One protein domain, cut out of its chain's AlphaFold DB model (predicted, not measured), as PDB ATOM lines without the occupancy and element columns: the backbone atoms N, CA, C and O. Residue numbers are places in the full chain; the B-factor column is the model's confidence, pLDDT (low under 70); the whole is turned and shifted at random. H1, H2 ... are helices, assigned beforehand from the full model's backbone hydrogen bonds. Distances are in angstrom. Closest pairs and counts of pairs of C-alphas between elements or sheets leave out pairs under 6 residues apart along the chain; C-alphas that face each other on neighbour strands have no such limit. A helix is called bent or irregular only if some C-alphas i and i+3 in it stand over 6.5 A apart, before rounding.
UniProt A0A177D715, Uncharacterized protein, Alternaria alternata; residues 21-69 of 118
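Overview. This is residues 21 to 69 of the 118 residues of an uncharacterized protein of Alternaria alternata (UniProt A0A177D715). Two helices make an open L: the long arm H1 comes first, the chain turns a corner at residues 46 to 50, and the shorter arm H2 runs off from there. The arms have no contact with each other, and the space between them is empty. The printed part has 49 residues with two named helices, H1 then H2, and no named strand; its class is all helix. It is extended, with a radius of gyration of the C-alphas of 17.6 A, and its outline is flat, 50 by 28 by 11 A.

Arrangement. H1, residues 21 to 45, and H2, residues 51 to 65, are apart, with no C-alpha of the one within 8 A of the other. A tight link of 5 residues joins them. Residues 21 to 45, 47 to 53 and 55 to 69 stand free: no C-alpha 8 or more residues away along the chain comes within 10 A of theirs. In H1 every O i to N i+4 pair is within hydrogen-bond range; in H2, 9 of 11 are.

Along the chain. H1 begins at C-alpha 21, (15.548, 21.935, -34.798), and ends at C-alpha 45, (-5.761, 20.643, -6.999), 35.1 A away. H2 begins at C-alpha 51, (-8.214, 14.725, 2.365), and ends at C-alpha 65, (7.202, -0.048, 4.735), 21.5 A away. Neither helix is bent. Residues 66 to 69 follow H2.

Size, cuts and confidence. The two C-alphas farthest apart are those of Ala 22 and Glu 66, 50.3 A. The printed part has no cut and no long link. The mean pLDDT of the printed part is 70.4; that of H1 is 89 and that of H2 is 52. Residues 43 to 69 of this predicted model are under 70.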
ATOM      1  N   GLU A  21      15.134  21.259 -36.029       93.62
ATOM      2  CA  GLU A  21      15.548  21.935 -34.798       93.62
ATOM      3  C   GLU A  21      14.424  22.771 -34.176       93.62
ATOM      4  O   GLU A  21      14.202  22.694 -32.968       93.62
ATOM      5  N   ALA A  22      13.663  23.512 -34.987       93.56
ATOM      6  CA  ALA A  22      12.539  24.303 -34.499       93.56
ATOM      7  C   ALA A  22      11.422  23.416 -33.932       93.56
ATOM      8  O   ALA A  22      10.826  23.753 -32.910       93.56
ATOM      9  N   ILE A  23      11.175  22.252 -34.541       93.81
ATOM     10  CA  ILE A  23      10.199  21.281 -34.031       93.81
ATOM     11  C   ILE A  23      10.640  20.762 -32.657       93.81
ATOM     12  O   ILE A  23       9.842  20.761 -31.720       93.81
ATOM     13  N   PHE A  24      11.911  20.381 -32.496       95.38
ATOM     14  CA  PHE A  24      12.427  19.928 -31.200       95.38
ATOM     15  C   PHE A  24      12.373  21.022 -30.130       95.38
ATOM     16  O   PHE A  24      11.994  20.738 -28.991       95.38
ATOM     17  N   ALA A  25      12.689  22.267 -30.489       96.00
ATOM     18  CA  ALA A  25      12.584  23.401 -29.577       96.00
ATOM     19  C   ALA A  25      11.135  23.618 -29.111       96.00
ATOM     20  O   ALA A  25      10.887  23.740 -27.912       96.00
ATOM     21  N   LEU A  26      10.165  23.583 -30.032       95.75
ATOM     22  CA  LEU A  26       8.745  23.709 -29.696       95.75
ATOM     23  C   LEU A  26       8.260  22.579 -28.789       95.75
ATOM     24  O   LEU A  26       7.577  22.841 -27.800       95.75
ATOM     25  N   VAL A  27       8.636  21.333 -29.088       96.75
ATOM     26  CA  VAL A  27       8.283  20.174 -28.256       96.75
ATOM     27  C   VAL A  27       8.890  20.311 -26.858       96.75
ATOM     28  O   VAL A  27       8.201  20.070 -25.868       96.75
ATOM     29  N   SER A  28      10.146  20.750 -26.752       96.75
ATOM     30  CA  SER A  28      10.809  20.973 -25.463       96.75
ATOM     31  C   SER A  28      10.107  22.054 -24.638       96.75
ATOM     32  O   SER A  28       9.763  21.808 -23.480       96.75
ATOM     33  N   ILE A  29       9.814  23.211 -25.241       97.25
ATOM     34  CA  ILE A  29       9.078  24.305 -24.588       97.25
ATOM     35  C   ILE A  29       7.699  23.816 -24.139       97.25
ATOM     36  O   ILE A  29       7.294  24.065 -23.004       97.25
ATOM     37  N   PHE A  30       6.996  23.072 -24.992       97.38
ATOM     38  CA  PHE A  30       5.687  22.514 -24.672       97.38
ATOM     39  C   PHE A  30       5.751  21.563 -23.471       97.38
ATOM     40  O   PHE A  30       4.958  21.704 -22.541       97.38
ATOM     41  N   ILE A  31       6.733  20.657 -23.428       96.88
ATOM     42  CA  ILE A  31       6.949  19.756 -22.287       96.88
ATOM     43  C   ILE A  31       7.284  20.553 -21.019       96.88
ATOM     44  O   ILE A  31       6.721  20.270 -19.964       96.88
ATOM     45  N   MET A  32       8.151  21.569 -21.098       96.94
ATOM     46  CA  MET A  32       8.486  22.414 -19.944       96.94
ATOM     47  C   MET A  32       7.253  23.140 -19.388       96.94
ATOM     48  O   MET A  32       7.039  23.153 -18.174       96.94
ATOM     49  N   VAL A  33       6.412  23.703 -20.261       96.62
ATOM     50  CA  VAL A  33       5.161  24.378 -19.875       96.62
ATOM     51  C   VAL A  33       4.157  23.383 -19.300       96.62
ATOM     52  O   VAL A  33       3.523  23.676 -18.283       96.62
ATOM     53  N   LEU A  34       4.028  22.194 -19.891       95.31
ATOM     54  CA  LEU A  34       3.189  21.128 -19.349       95.31
ATOM     55  C   LEU A  34       3.655  20.713 -17.954       95.31
ATOM     56  O   LEU A  34       2.853  20.711 -17.032       95.31
ATOM     57  N   LEU A  35       4.939  20.430 -17.750       90.62
ATOM     58  CA  LEU A  35       5.451  20.024 -16.439       90.62
ATOM     59  C   LEU A  35       5.309  21.141 -15.393       90.62
ATOM     60  O   LEU A  35       4.931  20.870 -14.251       90.62
ATOM     61  N   SER A  36       5.540  22.396 -15.786       93.56
ATOM     62  CA  SER A  36       5.346  23.566 -14.922       93.56
ATOM     63  C   SER A  36       3.875  23.752 -14.534       93.56
ATOM     64  O   SER A  36       3.540  23.873 -13.350       93.56
ATOM     65  N   SER A  37       2.971  23.691 -15.516       92.44
ATOM     66  CA  SER A  37       1.530  23.810 -15.285       92.44
ATOM     67  C   SER A  37       0.972  22.628 -14.499       92.44
ATOM     68  O   SER A  37       0.155  22.852 -13.614       92.44
ATOM     69  N   ILE A  38       1.455  21.402 -14.721       91.12
ATOM     70  CA  ILE A  38       1.108  20.225 -13.915       91.12
ATOM     71  C   ILE A  38       1.589  20.414 -12.478       91.12
ATOM     72  O   ILE A  38       0.823  20.148 -11.563       91.12
ATOM     73  N   GLY A  39       2.797  20.928 -12.231       82.88
ATOM     74  CA  GLY A  39       3.270  21.206 -10.867       82.88
ATOM     75  C   GLY A  39       2.393  22.223 -10.123       82.88
ATOM     76  O   GLY A  39       2.018  22.015  -8.963       82.88
ATOM     77  N   LEU A  40       2.005  23.302 -10.807       78.44
ATOM     78  CA  LEU A  40       1.099  24.331 -10.286       78.44
ATOM     79  C   LEU A  40      -0.331  23.806 -10.097       78.44
ATOM     80  O   LEU A  40      -0.934  24.036  -9.046       78.44
ATOM     81  N   ALA A  41      -0.848  23.055 -11.068       81.19
ATOM     82  CA  ALA A  41      -2.160  22.427 -11.022       81.19
ATOM     83  C   ALA A  41      -2.209  21.347  -9.943       81.19
ATOM     84  O   ALA A  41      -3.158  21.322  -9.180       81.19
ATOM     85  N   CYS A  42      -1.177  20.523  -9.772       72.00
ATOM     86  CA  CYS A  42      -1.059  19.597  -8.652       72.00
ATOM     87  C   CYS A  42      -1.100  20.369  -7.333       72.00
ATOM     88  O   CYS A  42      -1.918  20.041  -6.482       72.00
ATOM     89  N   LYS A  43      -0.317  21.440  -7.162       68.88
ATOM     90  CA  LYS A  43      -0.336  22.251  -5.931       68.88
ATOM     91  C   LYS A  43      -1.708  22.885  -5.654       68.88
ATOM     92  O   LYS A  43      -2.110  22.974  -4.493       68.88
ATOM     93  N   HIS A  44      -2.430  23.305  -6.692       60.84
ATOM     94  CA  HIS A  44      -3.749  23.928  -6.573       60.84
ATOM     95  C   HIS A  44      -4.883  22.895  -6.391       60.84
ATOM     96  O   HIS A  44      -5.746  23.065  -5.534       60.84
ATOM     97  N   CYS A  45      -4.833  21.771  -7.105       58.72
ATOM     98  CA  CYS A  45      -5.761  20.643  -6.999       58.72
ATOM     99  C   CYS A  45      -5.564  19.844  -5.703       58.72
ATOM    100  O   CYS A  45      -6.544  19.367  -5.146       58.72
ATOM    101  N   LEU A  46      -4.345  19.754  -5.156       54.03
ATOM    102  CA  LEU A  46      -4.080  19.189  -3.820       54.03
ATOM    103  C   LEU A  46      -4.598  20.088  -2.687       54.03
ATOM    104  O   LEU A  46      -4.798  19.614  -1.568       54.03
ATOM    105  N   LYS A  47      -4.837  21.374  -2.970       55.25
ATOM    106  CA  LYS A  47      -5.554  22.290  -2.074       55.25
ATOM    107  C   LYS A  47      -7.077  22.135  -2.172       55.25
ATOM    108  O   LYS A  47      -7.767  22.556  -1.247       55.25
ATOM    109  N   SER A  48      -7.595  21.496  -3.229       51.41
ATOM    110  CA  SER A  48      -8.984  21.033  -3.276       51.41
ATOM    111  C   SER A  48      -9.115  19.786  -2.390       51.41
ATOM    112  O   SER A  48      -8.417  18.789  -2.600       51.41
ATOM    113  N   PRO A  49      -9.932  19.830  -1.328       49.94
ATOM    114  CA  PRO A  49      -9.849  18.880  -0.241       49.94
ATOM    115  C   PRO A  49     -10.560  17.587  -0.628       49.94
ATOM    116  O   PRO A  49     -11.720  17.386  -0.294       49.94
ATOM    117  N   ASN A  50      -9.831  16.638  -1.207       54.56
ATOM    118  CA  ASN A  50     -10.126  15.234  -0.942       54.56
ATOM    119  C   ASN A  50      -9.060  14.659  -0.002       54.56
ATOM    120  O   ASN A  50      -8.297  13.753  -0.332       54.56
ATOM    121  N   ARG A  51      -9.018  15.213   1.222       52.31
ATOM    122  CA  ARG A  51      -8.214  14.725   2.365       52.31
ATOM    123  C   ARG A  51      -8.382  13.216   2.625       52.31
ATOM    124  O   ARG A  51      -7.544  12.604   3.288       52.31
ATOM    125  N   TRP A  52      -9.440  12.608   2.095       49.62
ATOM    126  CA  TRP A  52      -9.765  11.197   2.264       49.62
ATOM    127  C   TRP A  52      -8.953  10.260   1.366       49.62
ATOM    128  O   TRP A  52      -8.611   9.158   1.794       49.62
ATOM    129  N   THR A  53      -8.585  10.671   0.150       53.75
ATOM    130  CA  THR A  53      -7.871   9.775  -0.775       53.75
ATOM    131  C   THR A  53      -6.375   9.749  -0.481       53.75
ATOM    132  O   THR A  53      -5.801   8.668  -0.363       53.75
ATOM    133  N   VAL A  54      -5.746  10.902  -0.234       54.59
ATOM    134  CA  VAL A  54      -4.303  10.983   0.084       54.59
ATOM    135  C   VAL A  54      -3.958  10.242   1.385       54.59
ATOM    136  O   VAL A  54      -2.915   9.598   1.481       54.59
ATOM    137  N   SER A  55      -4.854  10.256   2.378       55.69
ATOM    138  CA  SER A  55      -4.677   9.491   3.621       55.69
ATOM    139  C   SER A  55      -4.879   7.980   3.439       55.69
ATOM    140  O   SER A  55      -4.300   7.190   4.189       55.69
ATOM    141  N   ARG A  56      -5.660   7.541   2.441       51.81
ATOM    142  CA  ARG A  56      -5.803   6.118   2.091       51.81
ATOM    143  C   ARG A  56      -4.556   5.592   1.371       51.81
ATOM    144  O   ARG A  56      -4.056   4.542   1.759       51.81
ATOM    145  N   TRP A  57      -4.001   6.347   0.423       50.41
ATOM    146  CA  TRP A  57      -2.751   5.982  -0.262       50.41
ATOM    147  C   TRP A  57      -1.541   5.994   0.674       50.41
ATOM    148  O   TRP A  57      -0.725   5.078   0.625       50.41
ATOM    149  N   ARG A  58      -1.461   6.965   1.598       52.62
ATOM    150  CA  ARG A  58      -0.396   6.998   2.613       52.62
ATOM    151  C   ARG A  58      -0.452   5.778   3.543       52.62
ATOM    152  O   ARG A  58       0.590   5.227   3.862       52.62
ATOM    153  N   ARG A  59      -1.647   5.306   3.921       53.66
ATOM    154  CA  ARG A  59      -1.800   4.068   4.713       53.66
ATOM    155  C   ARG A  59      -1.413   2.809   3.937       53.66
ATOM    156  O   ARG A  59      -0.779   1.931   4.503       53.66
ATOM    157  N   LEU A  60      -1.751   2.734   2.651       54.62
ATOM    158  CA  LEU A  60      -1.437   1.568   1.821       54.62
ATOM    159  C   LEU A  60       0.065   1.469   1.497       54.62
ATOM    160  O   LEU A  60       0.605   0.371   1.453       54.62
ATOM    161  N   LEU A  61       0.747   2.612   1.350       54.09
ATOM    162  CA  LEU A  61       2.205   2.672   1.206       54.09
ATOM    163  C   LEU A  61       2.932   2.347   2.526       54.09
ATOM    164  O   LEU A  61       3.910   1.607   2.509       54.09
ATOM    165  N   MET A  62       2.419   2.816   3.672       51.09
ATOM    166  CA  MET A  62       3.014   2.539   4.991       51.09
ATOM    167  C   MET A  62       2.879   1.081   5.453       51.09
ATOM    168  O   MET A  62       3.727   0.618   6.213       51.09
ATOM    169  N   ASN A  63       1.874   0.339   4.976       51.50
ATOM    170  CA  ASN A  63       1.758  -1.097   5.258       51.50
ATOM    171  C   ASN A  63       2.859  -1.927   4.571       51.50
ATOM    172  O   ASN A  63       3.215  -2.991   5.065       51.50
ATOM    173  N   ASN A  64       3.428  -1.435   3.465       48.47
ATOM    174  CA  ASN A  64       4.551  -2.087   2.782       48.47
ATOM    175  C   ASN A  64       5.916  -1.667   3.365       48.47
ATOM    176  O   ASN A  64       6.900  -2.387   3.217       48.47
ATOM    177  N   GLU A  65       5.985  -0.529   4.066       46.88
ATOM    178  CA  GLU A  65       7.202  -0.048   4.735       46.88
ATOM    179  C   GLU A  65       7.512  -0.769   6.054       46.88
ATOM    180  O   GLU A  65       8.627  -0.636   6.553       46.88
ATOM    181  N   GLU A  66       6.594  -1.551   6.637       49.97
ATOM    182  CA  GLU A  66       6.910  -2.327   7.851       49.97
ATOM    183  C   GLU A  66       7.950  -3.427   7.590       49.97
ATOM    184  O   GLU A  66       8.732  -3.737   8.484       49.97
ATOM    185  N   LEU A  67       8.062  -3.927   6.351       48.41
ATOM    186  CA  LEU A  67       9.178  -4.792   5.945       48.41
ATOM    187  C   LEU A  67      10.481  -4.017   5.674       48.41
ATOM    188  O   LEU A  67      11.561  -4.595   5.766       48.41
ATOM    189  N   ALA A  68      10.408  -2.718   5.364       48.56
ATOM    190  CA  ALA A  68      11.573  -1.893   5.024       48.56
ATOM    191  C   ALA A  68      12.148  -1.111   6.221       48.56
ATOM    192  O   ALA A  68      13.298  -0.679   6.185       48.56
ATOM    193  N   ARG A  69      11.386  -0.953   7.314       44.69
ATOM    194  CA  ARG A  69      11.727  -0.082   8.457       44.69
ATOM    195  C   ARG A  69      12.953  -0.515   9.279       44.69
ATOM    196  O   ARG A  69      13.365   0.225  10.167       44.69
TER     197      ARG A  69